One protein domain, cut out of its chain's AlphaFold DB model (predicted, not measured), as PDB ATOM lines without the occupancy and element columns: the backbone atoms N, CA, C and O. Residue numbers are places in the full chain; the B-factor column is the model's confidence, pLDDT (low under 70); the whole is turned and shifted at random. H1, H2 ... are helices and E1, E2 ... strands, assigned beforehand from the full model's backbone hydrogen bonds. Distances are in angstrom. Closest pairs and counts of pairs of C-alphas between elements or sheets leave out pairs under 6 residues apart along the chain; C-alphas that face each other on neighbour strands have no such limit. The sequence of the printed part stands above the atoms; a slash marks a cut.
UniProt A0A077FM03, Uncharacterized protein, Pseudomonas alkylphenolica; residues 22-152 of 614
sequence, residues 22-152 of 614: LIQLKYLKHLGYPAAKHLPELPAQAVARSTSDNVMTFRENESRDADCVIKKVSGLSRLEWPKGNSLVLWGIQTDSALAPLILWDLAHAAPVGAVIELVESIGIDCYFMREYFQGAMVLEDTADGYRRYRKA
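This is residues 22 to 152 of the 614 residues of an uncharacterized protein of Pseudomonas alkylphenolica (UniProt A0A077FM03). One strongly twisted sheet of seven strands curls round the helix H3, and two short helices, H1 and H2, only graze the sheet. The sheet's order is E3, E1, E2, E4, E5, E7, E6, mixed, with E3, E1, E2, E4 and E5 parallel and the hairpin of E6 and E7 finishing it at one edge. The printed part has 131 residues, with three named helices and seven named strands in the order E1, H1, E2, E3, E4, H2, H3, E5, E6, E7; the class is mixed, helices and strands, though under half of the residues are in named elements. The whole is compact and rounded, with a radius of gyration of the C-alphas of 13.8 A and spans of 37 by 32 by 29 A.

E1, residues 22 to 27, and E2, residues 54 to 57, are parallel at 26 degrees, with N 23 and O 55 2.7 A apart. Between them H1, residues 44 to 48, only grazes the sheet with residues 46 to 47; E1, H1 and E2 form a strand-helix-strand unit, two parallel neighbour strands with a helix between, whose crossover is left-handed. E3, residues 68 to 73, is an edge strand parallel to E1 at 19 degrees, with N 26 and O 70 2.8 A apart. E4, residues 86 to 90, is parallel to E2 at 21 degrees, with N 56 and O 88 2.8 A apart. H2, residues 92 to 95, only grazes the sheet; it and H3, residues 99 to 109, only just touch, with 3 pairs of C-alphas within 8 A, and only at the corner, closest at Gln 93 and Ala 99, 5.0 A. E5, residues 115 to 119, is parallel to E4 at 15 degrees, with N 89 and O 117 2.7 A apart; E4, H2, H3 and E5 form a second such unit, with a right-handed crossover. E7, residues 146 to 151, is antiparallel to E5 at 157 degrees, with N 116 and O 149 2.8 A apart. E6, residues 137 to 141, the other edge strand, is antiparallel to E7 at 139 degrees, with N 138 and O 150 2.9 A apart. H3 is on the sheet, and the closest C-alphas of H3 and E7 are those of Ala 107 and Lys 151, 7.7 A. In H1 and H3 every O i to N i+4 pair is within hydrogen-bond range; H2 is too short for such a pair, and its one O i to N i+3 pair is not within range.

E1 begins at C-alpha 22, (-8.915, 50.189, -35.912), and is 16.5 A long. H3 runs 15.0 A from C-alpha 99 at (-10.980, 34.436, -44.171). E7 is 16.2 A long and ends at C-alpha 151, (-14.229, 47.299, -56.559).

The C-alphas farthest apart are those of Glu 62 and Gly 135, 38.5 A. The printed part has no cut. The links E1 to H1, E3 to E4 and E5 to E6 are long. The mean pLDDT of the printed part is 89.2; residues 45 to 52 and residue 144 are under 70.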
ATOM      1  N   LEU A  22      -9.431  51.532 -36.162       89.50
ATOM      2  CA  LEU A  22      -8.915  50.189 -35.912       89.50
ATOM      3  C   LEU A  22     -10.035  49.262 -35.408       89.50
ATOM      4  O   LEU A  22     -10.514  49.364 -34.277       89.50
ATOM      5  N   ILE A  23     -10.420  48.302 -36.246       93.12
ATOM      6  CA  ILE A  23     -11.444  47.290 -35.982       93.12
ATOM      7  C   ILE A  23     -10.782  45.960 -35.608       93.12
ATOM      8  O   ILE A  23     -10.198  45.263 -36.442       93.12
ATOM      9  N   GLN A  24     -10.943  45.543 -34.357       94.19
ATOM     10  CA  GLN A  24     -10.458  44.254 -33.881       94.19
ATOM     11  C   GLN A  24     -11.546  43.175 -33.940       94.19
ATOM     12  O   GLN A  24     -12.611  43.281 -33.327       94.19
ATOM     13  N   LEU A  25     -11.240  42.067 -34.605       96.38
ATOM     14  CA  LEU A  25     -12.072  40.873 -34.659       96.38
ATOM     15  C   LEU A  25     -11.706  39.913 -33.522       96.38
ATOM     16  O   LEU A  25     -10.543  39.575 -33.310       96.38
ATOM     17  N   LYS A  26     -12.712  39.413 -32.795       95.31
ATOM     18  CA  LYS A  26     -12.528  38.376 -31.767       95.31
ATOM     19  C   LYS A  26     -13.415  37.176 -32.043       95.31
ATOM     20  O   LYS A  26     -14.646  37.282 -32.058       95.31
ATOM     21  N   TYR A  27     -12.782  36.013 -32.180       95.75
ATOM     22  CA  TYR A  27     -13.468  34.744 -32.392       95.75
ATOM     23  C   TYR A  27     -14.531  34.449 -31.332       95.75
ATOM     24  O   TYR A  27     -14.413  34.798 -30.151       95.75
ATOM     25  N   LEU A  28     -15.557  33.708 -31.741       93.69
ATOM     26  CA  LEU A  28     -16.407  32.984 -30.808       93.69
ATOM     27  C   LEU A  28     -15.550  32.009 -29.982       93.69
ATOM     28  O   LEU A  28     -14.743  31.243 -30.510       93.69
ATOM     29  N   LYS A  29     -15.733  32.022 -28.657       90.31
ATOM     30  CA  LYS A  29     -14.994  31.139 -27.742       90.31
ATOM     31  C   LYS A  29     -15.208  29.669 -28.111       90.31
ATOM     32  O   LYS A  29     -16.340  29.286 -28.383       90.31
ATOM     33  N   HIS A  30     -14.162  28.849 -27.986       87.94
ATOM     34  CA  HIS A  30     -14.168  27.396 -28.235       87.94
ATOM     35  C   HIS A  30     -14.266  26.960 -29.705       87.94
ATOM     36  O   HIS A  30     -14.629  25.816 -29.971       87.94
ATOM     37  N   LEU A  31     -13.901  27.826 -30.656       91.00
ATOM     38  CA  LEU A  31     -13.700  27.413 -32.051       91.00
ATOM     39  C   LEU A  31     -12.398  26.633 -32.279       91.00
ATOM     40  O   LEU A  31     -12.185  26.123 -33.366       91.00
ATOM     41  N   GLY A  32     -11.489  26.546 -31.307       87.44
ATOM     42  CA  GLY A  32     -10.183  25.913 -31.538       87.44
ATOM     43  C   GLY A  32      -9.305  26.654 -32.560       87.44
ATOM     44  O   GLY A  32      -8.327  26.088 -33.032       87.44
ATOM     45  N   TYR A  33      -9.653  27.898 -32.906       90.56
ATOM     46  CA  TYR A  33      -8.797  28.813 -33.661       90.56
ATOM     47  C   TYR A  33      -7.863  29.577 -32.705       90.56
ATOM     48  O   TYR A  33      -8.218  29.726 -31.526       90.56
ATOM     49  N   PRO A  34      -6.693  30.052 -33.173       86.31
ATOM     50  CA  PRO A  34      -5.762  30.816 -32.345       86.31
ATOM     51  C   PRO A  34      -6.437  32.043 -31.721       86.31
ATOM     52  O   PRO A  34      -7.166  32.772 -32.389       86.31
ATOM     53  N   ALA A  35      -6.232  32.267 -30.422       83.56
ATOM     54  CA  ALA A  35      -6.686  33.499 -29.775       83.56
ATOM     55  C   ALA A  35      -5.805  34.684 -30.206       83.56
ATOM     56  O   ALA A  35      -4.647  34.470 -30.544       83.56
ATOM     57  N   ALA A  36      -6.323  35.915 -30.116       81.88
ATOM     58  CA  ALA A  36      -5.607  37.130 -30.523       81.88
ATOM     59  C   ALA A  36      -4.204  37.243 -29.889       81.88
ATOM     60  O   ALA A  36      -3.227  37.381 -30.607       81.88
ATOM     61  N   LYS A  37      -4.087  36.998 -28.579       82.88
ATOM     62  CA  LYS A  37      -2.810  36.918 -27.837       82.88
ATOM     63  C   LYS A  37      -1.797  35.852 -28.306       82.88
ATOM     64  O   LYS A  37      -0.708  35.755 -27.756       82.88
ATOM     65  N   HIS A  38      -2.204  34.938 -29.186       87.00
ATOM     66  CA  HIS A  38      -1.344  33.903 -29.774       87.00
ATOM     67  C   HIS A  38      -1.025  34.187 -31.244       87.00
ATOM     68  O   HIS A  38      -0.281  33.426 -31.859       87.00
ATOM     69  N   LEU A  39      -1.613  35.238 -31.812       89.69
ATOM     70  CA  LEU A  39      -1.236  35.765 -33.112       89.69
ATOM     71  C   LEU A  39      -0.070  36.744 -32.932       89.69
ATOM     72  O   LEU A  39       0.115  37.270 -31.833       89.69
ATOM     73  N   PRO A  40       0.713  37.007 -33.992       89.00
ATOM     74  CA  PRO A  40       1.675  38.095 -33.966       89.00
ATOM     75  C   PRO A  40       0.975  39.419 -33.650       89.00
ATOM     76  O   PRO A  40      -0.193  39.606 -33.993       89.00
ATOM     77  N   GLU A  41       1.696  40.353 -33.049       87.81
ATOM     78  CA  GLU A  41       1.184  41.706 -32.841       87.81
ATOM     79  C   GLU A  41       0.977  42.442 -34.168       87.81
ATOM     80  O   GLU A  41       1.596  42.131 -35.197       87.81
ATOM     81  N   LEU A  42       0.071  43.422 -34.152       88.12
ATOM     82  CA  LEU A  42      -0.101  44.352 -35.257       88.12
ATOM     83  C   LEU A  42       1.104  45.313 -35.299       88.12
ATOM     84  O   LEU A  42       1.309  46.056 -34.340       88.12
ATOM     85  N   PRO A  43       1.904  45.345 -36.381       83.94
ATOM     86  CA  PRO A  43       3.068  46.227 -36.446       83.94
ATOM     87  C   PRO A  43       2.673  47.707 -36.381       83.94
ATOM     88  O   PRO A  43       1.711  48.111 -37.028       83.94
ATOM     89  N   ALA A  44       3.460  48.548 -35.704       75.12
ATOM     90  CA  ALA A  44       3.178  49.989 -35.584       75.12
ATOM     91  C   ALA A  44       3.023  50.694 -36.950       75.12
ATOM     92  O   ALA A  44       2.172  51.564 -37.127       75.12
ATOM     93  N   GLN A  45       3.785  50.256 -37.957       69.00
ATOM     94  CA  GLN A  45       3.673  50.738 -39.338       69.00
ATOM     95  C   GLN A  45       2.319  50.426 -39.999       69.00
ATOM     96  O   GLN A  45       1.932  51.140 -40.914       69.00
ATOM     97  N   ALA A  46       1.592  49.397 -39.544       69.06
ATOM     98  CA  ALA A  46       0.246  49.071 -40.023       69.06
ATOM     99  C   ALA A  46      -0.784  50.128 -39.607       69.06
ATOM    100  O   ALA A  46      -1.741  50.375 -40.329       69.06
ATOM    101  N   VAL A  47      -0.564  50.748 -38.444       64.62
ATOM    102  CA  VAL A  47      -1.419  51.793 -37.868       64.62
ATOM    103  C   VAL A  47      -1.050  53.168 -38.426       64.62
ATOM    104  O   VAL A  47      -1.911  54.021 -38.556       64.62
ATOM    105  N   ALA A  48       0.226  53.386 -38.764       58.16
ATOM    106  CA  ALA A  48       0.724  54.659 -39.291       58.16
ATOM    107  C   ALA A  48       0.595  54.806 -40.822       58.16
ATOM    108  O   ALA A  48       0.649  55.920 -41.333       58.16
ATOM    109  N   ARG A  49       0.474  53.695 -41.567       55.25
ATOM    110  CA  ARG A  49       0.298  53.672 -43.034       55.25
ATOM    111  C   ARG A  49      -1.167  53.580 -43.473       55.25
ATOM    112  O   ARG A  49      -1.399  53.330 -44.655       55.25
ATOM    113  N   SER A  50      -2.143  53.769 -42.582       53.44
ATOM    114  CA  SER A  50      -3.555  53.887 -42.961       53.44
ATOM    115  C   SER A  50      -3.760  55.140 -43.820       53.44
ATOM    116  O   SER A  50      -4.233  56.172 -43.392       53.44
ATOM    117  N   THR A  51      -3.406  55.040 -45.098       50.03
ATOM    118  CA  THR A  51      -3.981  55.882 -46.158       50.03
ATOM    119  C   THR A  51      -5.434  55.485 -46.447       50.03
ATOM    120  O   THR A  51      -6.063  56.054 -47.335       50.03
ATOM    121  N   SER A  52      -5.936  54.501 -45.694       58.41
ATOM    122  CA  SER A  52      -7.261  53.920 -45.744       58.41
ATOM    123  C   SER A  52      -8.005  54.229 -44.442       58.41
ATOM    124  O   SER A  52      -7.470  53.960 -43.369       58.41
ATOM    125  N   ASP A  53      -9.256  54.671 -44.544       73.00
ATOM    126  CA  ASP A  53     -10.112  55.135 -43.441       73.00
ATOM    127  C   ASP A  53     -10.291  54.091 -42.309       73.00
ATOM    128  O   ASP A  53     -10.711  54.417 -41.200       73.00
ATOM    129  N   ASN A  54     -10.023  52.802 -42.571       88.25
ATOM    130  CA  ASN A  54     -10.213  51.718 -41.604       88.25
ATOM    131  C   ASN A  54      -9.166  50.605 -41.729       88.25
ATOM    132  O   ASN A  54      -8.805  50.194 -42.833       88.25
ATOM    133  N   VAL A  55      -8.787  50.004 -40.598       91.50
ATOM    134  CA  VAL A  55      -7.954  48.793 -40.516       91.50
ATOM    135  C   VAL A  55      -8.713  47.702 -39.766       91.50
ATOM    136  O   VAL A  55      -9.187  47.932 -38.660       91.50
ATOM    137  N   MET A  56      -8.802  46.491 -40.316       94.00
ATOM    138  CA  MET A  56      -9.460  45.341 -39.694       94.00
ATOM    139  C   MET A  56      -8.497  44.162 -39.518       94.00
ATOM    140  O   MET A  56      -7.832  43.734 -40.462       94.00
ATOM    141  N   THR A  57      -8.439  43.604 -38.304       94.62
ATOM    142  CA  THR A  57      -7.522  42.499 -37.972       94.62
ATOM    143  C   THR A  57      -8.000  41.637 -36.799       94.62
ATOM    144  O   THR A  57      -8.817  42.068 -35.989       94.62
ATOM    145  N   PHE A  58      -7.471  40.414 -36.673       95.12
ATOM    146  CA  PHE A  58      -7.593  39.590 -35.458       95.12
ATOM    147  C   PHE A  58      -6.493  39.863 -34.419       95.12
ATOM    148  O   PHE A  58      -6.593  39.374 -33.290       95.12
ATOM    149  N   ARG A  59      -5.441  40.599 -34.791       93.25
ATOM    150  CA  ARG A  59      -4.272  40.856 -33.942       93.25
ATOM    151  C   ARG A  59      -4.577  41.868 -32.845       93.25
ATOM    152  O   ARG A  59      -5.535  42.640 -32.928       93.25
ATOM    153  N   GLU A  60      -3.787  41.827 -31.781       90.06
ATOM    154  CA  GLU A  60      -3.782  42.873 -30.755       90.06
ATOM    155  C   GLU A  60      -2.772  43.960 -31.146       90.06
ATOM    156  O   GLU A  60      -1.851  43.715 -31.929       90.06
ATOM    157  N   ASN A  61      -2.985  45.169 -30.638       84.31
ATOM    158  CA  ASN A  61      -2.091  46.300 -30.826       84.31
ATOM    159  C   ASN A  61      -1.732  46.848 -29.441       84.31
ATOM    160  O   ASN A  61      -2.616  47.311 -28.727       84.31
ATOM    161  N   GLU A  62      -0.458  46.774 -29.057       77.31
ATOM    162  CA  GLU A  62       0.003  47.271 -27.754       77.31
ATOM    163  C   GLU A  62       0.071  48.804 -27.695       77.31
ATOM    164  O   GLU A  62      -0.039  49.397 -26.626       77.31
ATOM    165  N   SER A  63       0.247  49.455 -28.848       74.88
ATOM    166  CA  SER A  63       0.443  50.907 -28.933       74.88
ATOM    167  C   SER A  63      -0.860  51.712 -28.918       74.88
ATOM    168  O   SER A  63      -0.842  52.896 -28.585       74.88
ATOM    169  N   ARG A  64      -1.986  51.087 -29.288       78.50
ATOM    170  CA  ARG A  64      -3.308  51.722 -29.384       78.50
ATOM    171  C   ARG A  64      -4.411  50.676 -29.220       78.50
ATOM    172  O   ARG A  64      -4.424  49.679 -29.943       78.50
ATOM    173  N   ASP A  65      -5.363  50.946 -28.330       82.56
ATOM    174  CA  ASP A  65      -6.588  50.153 -28.205       82.56
ATOM    175  C   ASP A  65      -7.431  50.222 -29.487       82.56
ATOM    176  O   ASP A  65      -7.476  51.241 -30.173       82.56
ATOM    177  N   ALA A  66      -8.126  49.133 -29.814       86.12
ATOM    178  CA  ALA A  66      -9.024  49.112 -30.963       86.12
ATOM    179  C   ALA A  66     -10.236  50.026 -30.734       86.12
ATOM    180  O   ALA A  66     -10.938  49.882 -29.732       86.12
ATOM    181  N   ASP A  67     -10.525  50.894 -31.703       89.06
ATOM    182  CA  ASP A  67     -11.677  51.801 -31.669       89.06
ATOM    183  C   ASP A  67     -13.003  51.022 -31.717       89.06
ATOM    184  O   ASP A  67     -13.994  51.403 -31.097       89.06
ATOM    185  N   CYS A  68     -13.016  49.879 -32.415       90.75
ATOM    186  CA  CYS A  68     -14.163  48.979 -32.477       90.75
ATOM    187  C   CYS A  68     -13.741  47.519 -32.271       90.75
ATOM    188  O   CYS A  68     -12.760  47.048 -32.842       90.75
ATOM    189  N   VAL A  69     -14.515  46.758 -31.483       93.50
ATOM    190  CA  VAL A  69     -14.272  45.323 -31.260       93.50
ATOM    191  C   VAL A  69     -15.490  44.493 -31.654       93.50
ATOM    192  O   VAL A  69     -16.473  44.408 -30.910       93.50
ATOM    193  N   ILE A  70     -15.384  43.767 -32.768       94.94
ATOM    194  CA  ILE A  70     -16.406  42.816 -33.215       94.94
ATOM    195  C   ILE A  70     -16.167  41.475 -32.517       94.94
ATOM    196  O   ILE A  70     -15.236  40.725 -32.816       94.94
ATOM    197  N   LYS A  71     -17.019  41.162 -31.538       94.31
ATOM    198  CA  LYS A  71     -16.923  39.940 -30.726       94.31
ATOM    199  C   LYS A  71     -17.731  38.796 -31.338       94.31
ATOM    200  O   LYS A  71     -18.751  39.013 -31.979       94.31
ATOM    201  N   LYS A  72     -17.344  37.561 -31.000       93.69
ATOM    202  CA  LYS A  72     -18.036  36.315 -31.382       93.69
ATOM    203  C   LYS A  72     -18.041  36.034 -32.891       93.69
ATOM    204  O   LYS A  72     -18.967  35.397 -33.388       93.69
ATOM    205  N   VAL A  73     -16.985  36.437 -33.594       96.25
ATOM    206  CA  VAL A  73     -16.817  36.136 -35.021       96.25
ATOM    207  C   VAL A  73     -16.742  34.619 -35.231       96.25
ATOM    208  O   VAL A  73     -15.967  33.922 -34.570       96.25
ATOM    209  N   SER A  74     -17.592  34.095 -36.112       95.94
ATOM    210  CA  SER A  74     -17.674  32.678 -36.477       95.94
ATOM    211  C   SER A  74     -18.156  32.520 -37.923       95.94
ATOM    212  O   SER A  74     -18.502  33.504 -38.572       95.94
ATOM    213  N   GLY A  75     -18.255  31.284 -38.417       95.69
ATOM    214  CA  GLY A  75     -18.798  30.983 -39.748       95.69
ATOM    215  C   GLY A  75     -20.225  31.497 -39.991       95.69
ATOM    216  O   GLY A  75     -20.619  31.689 -41.138       95.69
ATOM    217  N   LEU A  76     -20.973  31.814 -38.930       94.75
ATOM    218  CA  LEU A  76     -22.324  32.374 -39.008       94.75
ATOM    219  C   LEU A  76     -22.374  33.911 -39.055       94.75
ATOM    220  O   LEU A  76     -23.439  34.474 -39.287       94.75
ATOM    221  N   SER A  77     -21.262  34.595 -38.778       94.69
ATOM    222  CA  SER A  77     -21.223  36.056 -38.651       94.69
ATOM    223  C   SER A  77     -21.227  36.728 -40.021       94.69
ATOM    224  O   SER A  77     -20.318  36.469 -40.796       94.69
ATOM    225  N   ARG A  78     -22.185  37.616 -40.304       94.56
ATOM    226  CA  ARG A  78     -22.127  38.510 -41.472       94.56
ATOM    227  C   ARG A  78     -21.409  39.800 -41.081       94.56
ATOM    228  O   ARG A  78     -21.708  40.344 -40.019       94.56
ATOM    229  N   LEU A  79     -20.465  40.251 -41.900       95.12
ATOM    230  CA  LEU A  79     -19.787  41.533 -41.705       95.12
ATOM    231  C   LEU A  79     -20.332  42.578 -42.679       95.12
ATOM    232  O   LEU A  79     -20.596  42.274 -43.838       95.12
ATOM    233  N   GLU A  80     -20.498  43.796 -42.182       92.69
ATOM    234  CA  GLU A  80     -20.905  44.958 -42.970       92.69
ATOM    235  C   GLU A  80     -19.676  45.790 -43.348       92.69
ATOM    236  O   GLU A  80     -18.618  45.685 -42.719       92.69
ATOM    237  N   TRP A  81     -19.821  46.617 -44.381       94.19
ATOM    238  CA  TRP A  81     -18.786  47.568 -44.767       94.19
ATOM    239  C   TRP A  81     -18.695  48.694 -43.721       94.19
ATOM    240  O   TRP A  81     -19.732  49.262 -43.363       94.19
ATOM    241  N   PRO A  82     -17.499  49.016 -43.195       91.38
ATOM    242  CA  PRO A  82     -17.339  50.135 -42.271       91.38
ATOM    243  C   PRO A  82     -17.563  51.484 -42.973       91.38
ATOM    244  O   PRO A  82     -17.594  51.568 -44.197       91.38
ATOM    245  N   LYS A  83     -17.733  52.566 -42.206       84.56
ATOM    246  CA  LYS A  83     -17.845  53.919 -42.783       84.56
ATOM    247  C   LYS A  83     -16.540  54.284 -43.502       84.56
ATOM    248  O   LYS A  83     -15.475  54.050 -42.950       84.56
ATOM    249  N   GLY A  84     -16.625  54.880 -44.690       85.25
ATOM    250  CA  GLY A  84     -15.462  55.251 -45.507       85.25
ATOM    251  C   GLY A  84     -15.418  54.511 -46.843       85.25
ATOM    252  O   GLY A  84     -16.276  53.676 -47.144       85.25
ATOM    253  N   ASN A  85     -14.418  54.831 -47.659       86.44
ATOM    254  CA  ASN A  85     -14.252  54.269 -49.006       86.44
ATOM    255  C   ASN A  85     -13.108  53.257 -49.091       86.44
ATOM    256  O   ASN A  85     -12.896  52.657 -50.145       86.44
ATOM    257  N   SER A  86     -12.374  53.058 -48.002       90.12
ATOM    258  CA  SER A  86     -11.167  52.240 -47.988       90.12
ATOM    259  C   SER A  86     -11.059  51.391 -46.718       90.12
ATOM    260  O   SER A  86     -11.492  51.789 -45.633       90.12
ATOM    261  N   LEU A  87     -10.520  50.180 -46.872       92.75
ATOM    262  CA  LEU A  87     -10.378  49.201 -45.797       92.75
ATOM    263  C   LEU A  87      -9.092  48.388 -45.956       92.75
ATOM    264  O   LEU A  87      -8.913  47.686 -46.950       92.75
ATOM    265  N   VAL A  88      -8.244  48.401 -44.931       92.31
ATOM    266  CA  VAL A  88      -7.083  47.511 -44.821       92.31
ATOM    267  C   VAL A  88      -7.470  46.248 -44.070       92.31
ATOM    268  O   VAL A  88      -7.965  46.301 -42.947       92.31
ATOM    269  N   LEU A  89      -7.193  45.095 -44.658       94.06
ATOM    270  CA  LEU A  89      -7.339  43.777 -44.061       94.06
ATOM    271  C   LEU A  89      -5.959  43.242 -43.710       94.06
ATOM    272  O   LEU A  89      -5.185  42.854 -44.587       94.06
ATOM    273  N   TRP A  90      -5.655  43.221 -42.414       92.75
ATOM    274  CA  TRP A  90      -4.340  42.827 -41.929       92.75
ATOM    275  C   TRP A  90      -4.340  41.414 -41.352       92.75
ATOM    276  O   TRP A  90      -4.963  41.150 -40.316       92.75
ATOM    277  N   GLY A  91      -3.586  40.525 -41.997       92.62
ATOM    278  CA  GLY A  91      -3.368  39.139 -41.591       92.62
ATOM    279  C   GLY A  91      -4.630  38.285 -41.641       92.62
ATOM    280  O   GLY A  91      -4.678  37.233 -41.013       92.62
ATOM    281  N   ILE A  92      -5.692  38.730 -42.318       94.81
ATOM    282  CA  ILE A  92      -6.987  38.046 -42.263       94.81
ATOM    283  C   ILE A  92      -6.867  36.634 -42.837       94.81
ATOM    284  O   ILE A  92      -7.359  35.693 -42.210       94.81
ATOM    285  N   GLN A  93      -6.202  36.467 -43.985       94.38
ATOM    286  CA  GLN A  93      -6.027  35.148 -44.592       94.38
ATOM    287  C   GLN A  93      -5.007  34.286 -43.848       94.38
ATOM    288  O   GLN A  93      -5.203  33.072 -43.766       94.38
ATOM    289  N   THR A  94      -3.940  34.877 -43.305       92.06
ATOM    290  CA  THR A  94      -2.928  34.113 -42.559       92.06
ATOM    291  C   THR A  94      -3.413  33.660 -41.194       92.06
ATOM    292  O   THR A  94      -3.077  32.563 -40.750       92.06
ATOM    293  N   ASP A  95      -4.217  34.484 -40.529       93.62
ATOM    294  CA  ASP A  95      -4.547  34.306 -39.118       93.62
ATOM    295  C   ASP A  95      -5.881  33.568 -38.917       93.62
ATOM    296  O   ASP A  95      -6.218  33.182 -37.789       93.62
ATOM    297  N   SER A  96      -6.669  33.375 -39.986       94.06
ATOM    298  CA  SER A  96      -8.030  32.852 -39.879       94.06
ATOM    299  C   SER A  96      -8.445  31.858 -40.954       94.06
ATOM    300  O   SER A  96      -8.507  32.162 -42.143       94.06
ATOM    301  N   ALA A  97      -8.959  30.710 -40.507       93.62
ATOM    302  CA  ALA A  97      -9.739  29.820 -41.363       93.62
ATOM    303  C   ALA A  97     -11.052  30.469 -41.852       93.62
ATOM    304  O   ALA A  97     -11.611  30.020 -42.844       93.62
ATOM    305  N   LEU A  98     -11.558  31.517 -41.187       96.88
ATOM    306  CA  LEU A  98     -12.785  32.213 -41.594       96.88
ATOM    307  C   LEU A  98     -12.560  33.218 -42.732       96.88
ATOM    308  O   LEU A  98     -13.537  33.792 -43.213       96.88
ATOM    309  N   ALA A  99     -11.315  33.427 -43.172       96.88
ATOM    310  CA  ALA A  99     -10.980  34.436 -44.171       96.88
ATOM    311  C   ALA A  99     -11.848  34.378 -45.437       96.88
ATOM    312  O   ALA A  99     -12.339  35.430 -45.831       96.88
ATOM    313  N   PRO A 100     -12.155  33.205 -46.033       97.69
ATOM    314  CA  PRO A 100     -13.040  33.141 -47.198       97.69
ATOM    315  C   PRO A 100     -14.425  33.748 -46.967       97.69
ATOM    316  O   PRO A 100     -14.960  34.410 -47.849       97.69
ATOM    317  N   LEU A 101     -14.999  33.561 -45.776       98.00
ATOM    318  CA  LEU A 101     -16.311  34.108 -45.430       98.00
ATOM    319  C   LEU A 101     -16.246  35.609 -45.133       98.00
ATOM    320  O   LEU A 101     -17.140  36.347 -45.535       98.00
ATOM    321  N   ILE A 102     -15.184  36.056 -44.459       98.19
ATOM    322  CA  ILE A 102     -14.939  37.472 -44.148       98.19
ATOM    323  C   ILE A 102     -14.723  38.266 -45.440       98.19
ATOM    324  O   ILE A 102     -15.379  39.277 -45.663       98.19
ATOM    325  N   LEU A 103     -13.841  37.778 -46.312       98.06
ATOM    326  CA  LEU A 103     -13.521  38.407 -47.593       98.06
ATOM    327  C   LEU A 103     -14.722  38.408 -48.532       98.06
ATOM    328  O   LEU A 103     -14.940  39.395 -49.229       98.06
ATOM    329  N   TRP A 104     -15.527  37.342 -48.513       98.44
ATOM    330  CA  TRP A 104     -16.807  37.325 -49.208       98.44
ATOM    331  C   TRP A 104     -17.718  38.452 -48.718       98.44
ATOM    332  O   TRP A 104     -18.133  39.276 -49.526       98.44
ATOM    333  N   ASP A 105     -18.013  38.519 -47.417       98.31
ATOM    334  CA  ASP A 105     -18.934  39.526 -46.879       98.31
ATOM    335  C   ASP A 105     -18.463  40.954 -47.187       98.31
ATOM    336  O   ASP A 105     -19.243  41.760 -47.686       98.31
ATOM    337  N   LEU A 106     -17.176  41.243 -46.980       97.88
ATOM    338  CA  LEU A 106     -16.621  42.579 -47.187       97.88
ATOM    339  C   LEU A 106     -16.588  42.989 -48.663       97.88
ATOM    340  O   LEU A 106     -16.956  44.117 -48.973       97.88
ATOM    341  N   ALA A 107     -16.217  42.094 -49.585       98.06
ATOM    342  CA  ALA A 107     -16.218  42.413 -51.015       98.06
ATOM    343  C   ALA A 107     -17.628  42.723 -51.544       98.06
ATOM    344  O   ALA A 107     -17.805  43.614 -52.375       98.06
ATOM    345  N   HIS A 108     -18.641  42.015 -51.042       98.19
ATOM    346  CA  HIS A 108     -20.027  42.230 -51.457       98.19
ATOM    347  C   HIS A 108     -20.686  43.413 -50.739       98.19
ATOM    348  O   HIS A 108     -21.566  44.044 -51.314       98.19
ATOM    349  N   ALA A 109     -20.267  43.734 -49.513       96.69
ATOM    350  CA  ALA A 109     -20.749  44.909 -48.790       96.69
ATOM    351  C   ALA A 109     -20.085  46.215 -49.263       96.69
ATOM    352  O   ALA A 109     -20.677  47.281 -49.116       96.69
ATOM    353  N   ALA A 110     -18.873  46.143 -49.827       96.56
ATOM    354  CA  ALA A 110     -18.149  47.305 -50.331       96.56
ATOM    355  C   ALA A 110     -18.933  48.021 -51.448       96.56
ATOM    356  O   ALA A 110     -19.414  47.357 -52.372       96.56
ATOM    357  N   PRO A 111     -19.049  49.359 -51.438       95.75
ATOM    358  CA  PRO A 111     -19.625  50.084 -52.564       95.75
ATOM    359  C   PRO A 111     -18.701  50.027 -53.791       95.75
ATOM    360  O   PRO A 111     -17.487  49.848 -53.681       95.75
ATOM    361  N   VAL A 112     -19.265  50.190 -54.992       97.19
ATOM    362  CA  VAL A 112     -18.456  50.324 -56.216       97.19
ATOM    363  C   VAL A 112     -17.581  51.575 -56.102       97.19
ATOM    364  O   VAL A 112     -18.062  52.646 -55.748       97.19
ATOM    365  N   GLY A 113     -16.294  51.425 -56.403       95.94
ATOM    366  CA  GLY A 113     -15.254  52.435 -56.220       95.94
ATOM    367  C   GLY A 113     -14.452  52.273 -54.928       95.94
ATOM    368  O   GLY A 113     -13.359  52.826 -54.849       95.94
ATOM    369  N   ALA A 114     -14.940  51.494 -53.956       95.44
ATOM    370  CA  ALA A 114     -14.220  51.261 -52.710       95.44
ATOM    371  C   ALA A 114     -12.926  50.468 -52.919       95.44
ATOM    372  O   ALA A 114     -12.807  49.654 -53.842       95.44
ATOM    373  N   VAL A 115     -11.978  50.688 -52.013       94.25
ATOM    374  CA  VAL A 115     -10.649  50.080 -52.030       94.25
ATOM    375  C   VAL A 115     -10.501  49.116 -50.855       94.25
ATOM    376  O   VAL A 115     -10.782  49.459 -49.710       94.25
ATOM    377  N   ILE A 116     -10.042  47.899 -51.137       94.44
ATOM    378  CA  ILE A 116      -9.651  46.914 -50.130       94.44
ATOM    379  C   ILE A 116      -8.166  46.620 -50.296       94.44
ATOM    380  O   ILE A 116      -7.724  46.145 -51.343       94.44
ATOM    381  N   GLU A 117      -7.399  46.860 -49.244       92.38
ATOM    382  CA  GLU A 117      -5.977  46.537 -49.181       92.38
ATOM    383  C   GLU A 117      -5.789  45.273 -48.354       92.38
ATOM    384  O   GLU A 117      -6.268  45.194 -47.229       92.38
ATOM    385  N   LEU A 118      -5.095  44.272 -48.888       92.31
ATOM    386  CA  LEU A 118      -4.745  43.071 -48.134       92.31
ATOM    387  C   LEU A 118      -3.266  43.078 -47.805       92.31
ATOM    388  O   LEU A 118      -2.428  43.217 -48.698       92.31
ATOM    389  N   VAL A 119      -2.960  42.861 -46.530       90.56
ATOM    390  CA  VAL A 119      -1.594  42.724 -46.035       90.56
ATOM    391  C   VAL A 119      -1.487  41.412 -45.284       90.56
ATOM    392  O   VAL A 119      -2.132  41.221 -44.257       90.56
ATOM    393  N   GLU A 120      -0.667  40.497 -45.786       90.31
ATOM    394  CA  GLU A 120      -0.526  39.153 -45.227       90.31
ATOM    395  C   GLU A 120       0.910  38.939 -44.743       90.31
ATOM    396  O   GLU A 120       1.870  39.372 -45.374       90.31
ATOM    397  N   SER A 121       1.079  38.272 -43.598       81.94
ATOM    398  CA  SER A 121       2.416  38.080 -43.001       81.94
ATOM    399  C   SER A 121       3.270  37.019 -43.693       81.94
ATOM    400  O   SER A 121       4.461  36.916 -43.417       81.94
ATOM    401  N   ILE A 122       2.670  36.222 -44.571       81.69
ATOM    402  CA  ILE A 122       3.354  35.237 -45.407       81.69
ATOM    403  C   ILE A 122       2.872  35.396 -46.847       81.69
ATOM    404  O   ILE A 122       1.738  35.807 -47.088       81.69
ATOM    405  N   GLY A 123       3.732  35.053 -47.806       80.44
ATOM    406  CA  GLY A 123       3.387  35.065 -49.225       80.44
ATOM    407  C   GLY A 123       2.353  33.989 -49.542       80.44
ATOM    408  O   GLY A 123       2.713  32.853 -49.836       80.44
ATOM    409  N   ILE A 124       1.074  34.345 -49.465       85.44
ATOM    410  CA  ILE A 124      -0.052  33.495 -49.852       85.44
ATOM    411  C   ILE A 124      -0.826  34.125 -51.002       85.44
ATOM    412  O   ILE A 124      -0.839  35.344 -51.190       85.44
ATOM    413  N   ASP A 125      -1.495  33.278 -51.776       86.88
ATOM    414  CA  ASP A 125      -2.376  33.743 -52.834       86.88
ATOM    415  C   ASP A 125      -3.572  34.488 -52.241       86.88
ATOM    416  O   ASP A 125      -4.298  33.987 -51.376       86.88
ATOM    417  N   CYS A 126      -3.783  35.713 -52.716       90.50
ATOM    418  CA  CYS A 126      -4.917  36.524 -52.315       90.50
ATOM    419  C   CYS A 126      -6.231  35.899 -52.801       90.50
ATOM    420  O   CYS A 126      -6.357  35.483 -53.955       90.50
ATOM    421  N   TYR A 127      -7.228  35.872 -51.918       94.12
ATOM    422  CA  TYR A 127      -8.544  35.303 -52.191       94.12
ATOM    423  C   TYR A 127      -9.253  35.986 -53.369       94.12
ATOM    424  O   TYR A 127      -9.922  35.309 -54.148       94.12
ATOM    425  N   PHE A 128      -9.057  37.297 -53.551       96.00
ATOM    426  CA  PHE A 128      -9.645  38.067 -54.653       96.00
ATOM    427  C   PHE A 128      -9.026  37.782 -56.027       96.00
ATOM    428  O   PHE A 128      -9.569  38.225 -57.031       96.00
ATOM    429  N   MET A 129      -7.944  36.997 -56.116       94.31
ATOM    430  CA  MET A 129      -7.438  36.518 -57.413       94.31
ATOM    431  C   MET A 129      -8.265  35.363 -57.988       94.31
ATOM    432  O   MET A 129      -8.097  34.995 -59.155       94.31
ATOM    433  N   ARG A 130      -9.128  34.747 -57.170       96.38
ATOM    434  CA  ARG A 130      -9.974  33.639 -57.612       96.38
ATOM    435  C   ARG A 130     -10.980  34.119 -58.649       96.38
ATOM    436  O   ARG A 130     -11.452  35.251 -58.598       96.38
ATOM    437  N   GLU A 131     -11.322  33.216 -59.561       97.19
ATOM    438  CA  GLU A 131     -12.097  33.508 -60.768       97.19
ATOM    439  C   GLU A 131     -13.400  34.270 -60.503       97.19
ATOM    440  O   GLU A 131     -13.726  35.187 -61.248       97.19
ATOM    441  N   TYR A 132     -14.110  33.964 -59.414       97.94
ATOM    442  CA  TYR A 132     -15.361  34.642 -59.067       97.94
ATOM    443  C   TYR A 132     -15.223  36.167 -58.933       97.94
ATOM    444  O   TYR A 132     -16.128  36.906 -59.310       97.94
ATOM    445  N   PHE A 133     -14.097  36.642 -58.397       98.00
ATOM    446  CA  PHE A 133     -13.865  38.067 -58.157       98.00
ATOM    447  C   PHE A 133     -13.261  38.782 -59.369       98.00
ATOM    448  O   PHE A 133     -13.196  40.015 -59.384       98.00
ATOM    449  N   GLN A 134     -12.828  38.034 -60.390       92.94
ATOM    450  CA  GLN A 134     -12.202  38.608 -61.574       92.94
ATOM    451  C   GLN A 134     -13.187  39.523 -62.312       92.94
ATOM    452  O   GLN A 134     -14.355  39.196 -62.513       92.94
ATOM    453  N   GLY A 135     -12.707  40.704 -62.699       91.12
ATOM    454  CA  GLY A 135     -13.500  41.748 -63.355       91.12
ATOM    455  C   GLY A 135     -14.211  42.708 -62.394       91.12
ATOM    456  O   GLY A 135     -14.352  43.883 -62.726       91.12
ATOM    457  N   ALA A 136     -14.599  42.259 -61.196       97.38
ATOM    458  CA  ALA A 136     -15.207  43.125 -60.182       97.38
ATOM    459  C   ALA A 136     -14.185  43.660 -59.169       97.38
ATOM    460  O   ALA A 136     -14.274  44.826 -58.797       97.38
ATOM    461  N   MET A 137     -13.196  42.860 -58.763       97.69
ATOM    462  CA  MET A 137     -12.099  43.284 -57.883       97.69
ATOM    463  C   MET A 137     -10.825  43.471 -58.711       97.69
ATOM    464  O   MET A 137     -10.156  42.501 -59.069       97.69
ATOM    465  N   VAL A 138     -10.493  44.717 -59.048       96.88
ATOM    466  CA  VAL A 138      -9.353  45.053 -59.914       96.88
ATOM    467  C   VAL A 138      -8.127  45.335 -59.060       96.88
ATOM    468  O   VAL A 138      -8.154  46.234 -58.225       96.88
ATOM    469  N   LEU A 139      -7.057  44.572 -59.278       95.12
ATOM    470  CA  LEU A 139      -5.761  44.806 -58.645       95.12
ATOM    471  C   LEU A 139      -5.130  46.081 -59.219       95.12
ATOM    472  O   LEU A 139      -4.930  46.176 -60.429       95.12
ATOM    473  N   GLU A 140      -4.814  47.040 -58.356       92.31
ATOM    474  CA  GLU A 140      -4.207  48.319 -58.742       92.31
ATOM    475  C   GLU A 140      -2.721  48.390 -58.413       92.31
ATOM    476  O   GLU A 140      -1.951  48.964 -59.177       92.31
ATOM    477  N   ASP A 141      -2.329  47.821 -57.273       85.25
ATOM    478  CA  ASP A 141      -0.969  47.923 -56.757       85.25
ATOM    479  C   ASP A 141      -0.593  46.686 -55.930       85.25
ATOM    480  O   ASP A 141      -1.437  46.062 -55.275       85.25
ATOM    481  N   THR A 142       0.691  46.340 -55.969       83.94
ATOM    482  CA  THR A 142       1.318  45.249 -55.211       83.94
ATOM    483  C   THR A 142       2.585  45.682 -54.463       83.94
ATOM    484  O   THR A 142       3.407  44.832 -54.109       83.94
ATOM    485  N   ALA A 143       2.816  46.985 -54.285       74.56
ATOM    486  CA  ALA A 143       4.009  47.494 -53.616       74.56
ATOM    487  C   ALA A 143       4.102  47.058 -52.136       74.56
ATOM    488  O   ALA A 143       3.117  46.671 -51.517       74.56
ATOM    489  N   ASP A 144       5.318  47.057 -51.578       67.56
ATOM    490  CA  ASP A 144       5.640  46.806 -50.158       67.56
ATOM    491  C   ASP A 144       4.916  45.628 -49.457       67.56
ATOM    492  O   ASP A 144       4.686  45.663 -48.247       67.56
ATOM    493  N   GLY A 145       4.555  44.565 -50.185       73.25
ATOM    494  CA  GLY A 145       3.904  43.380 -49.610       73.25
ATOM    495  C   GLY A 145       2.404  43.530 -49.326       73.25
ATOM    496  O   GLY A 145       1.813  42.620 -48.741       73.25
ATOM    497  N   TYR A 146       1.777  44.626 -49.763       80.56
ATOM    498  CA  TYR A 146       0.322  44.765 -49.793       80.56
ATOM    499  C   TYR A 146      -0.227  44.471 -51.189       80.56
ATOM    500  O   TYR A 146       0.490  44.494 -52.186       80.56
ATOM    501  N   ARG A 147      -1.521  44.161 -51.273       90.00
ATOM    502  CA  ARG A 147      -2.254  44.074 -52.541       90.00
ATOM    503  C   ARG A 147      -3.485  44.959 -52.451       90.00
ATOM    504  O   ARG A 147      -4.366  44.687 -51.637       90.00
ATOM    505  N   ARG A 148      -3.536  46.004 -53.273       92.44
ATOM    506  CA  ARG A 148      -4.635  46.974 -53.309       92.44
ATOM    507  C   ARG A 148      -5.620  46.602 -54.410       92.44
ATOM    508  O   ARG A 148      -5.246  46.558 -55.579       92.44
ATOM    509  N   TYR A 149      -6.872  46.360 -54.038       95.50
ATOM    510  CA  TYR A 149      -7.960  46.078 -54.970       95.50
ATOM    511  C   TYR A 149      -9.009  47.179 -54.925       95.50
ATOM    512  O   TYR A 149      -9.488  47.525 -53.850       95.50
ATOM    513  N   ARG A 150      -9.443  47.653 -56.088       96.25
ATOM    514  CA  ARG A 150     -10.622  48.512 -56.221       96.25
ATOM    515  C   ARG A 150     -11.811  47.700 -56.716       96.25
ATOM    516  O   ARG A 150     -11.698  46.958 -57.695       96.25
ATOM    517  N   LYS A 151     -12.970  47.873 -56.079       97.88
ATOM    518  CA  LYS A 151     -14.229  47.299 -56.559       97.88
ATOM    519  C   LYS A 151     -14.728  48.091 -57.766       97.88
ATOM    520  O   LYS A 151     -15.226  49.201 -57.625       97.88
ATOM    521  N   ALA A 152     -14.589  47.541 -58.963       97.94
ATOM    522  CA  ALA A 152     -14.957  48.193 -60.218       97.94
ATOM    523  C   ALA A 152     -16.438  48.014 -60.594       97.94
ATOM    524  O   ALA A 152     -16.984  48.826 -61.338       97.94
TER     525      ALA A 152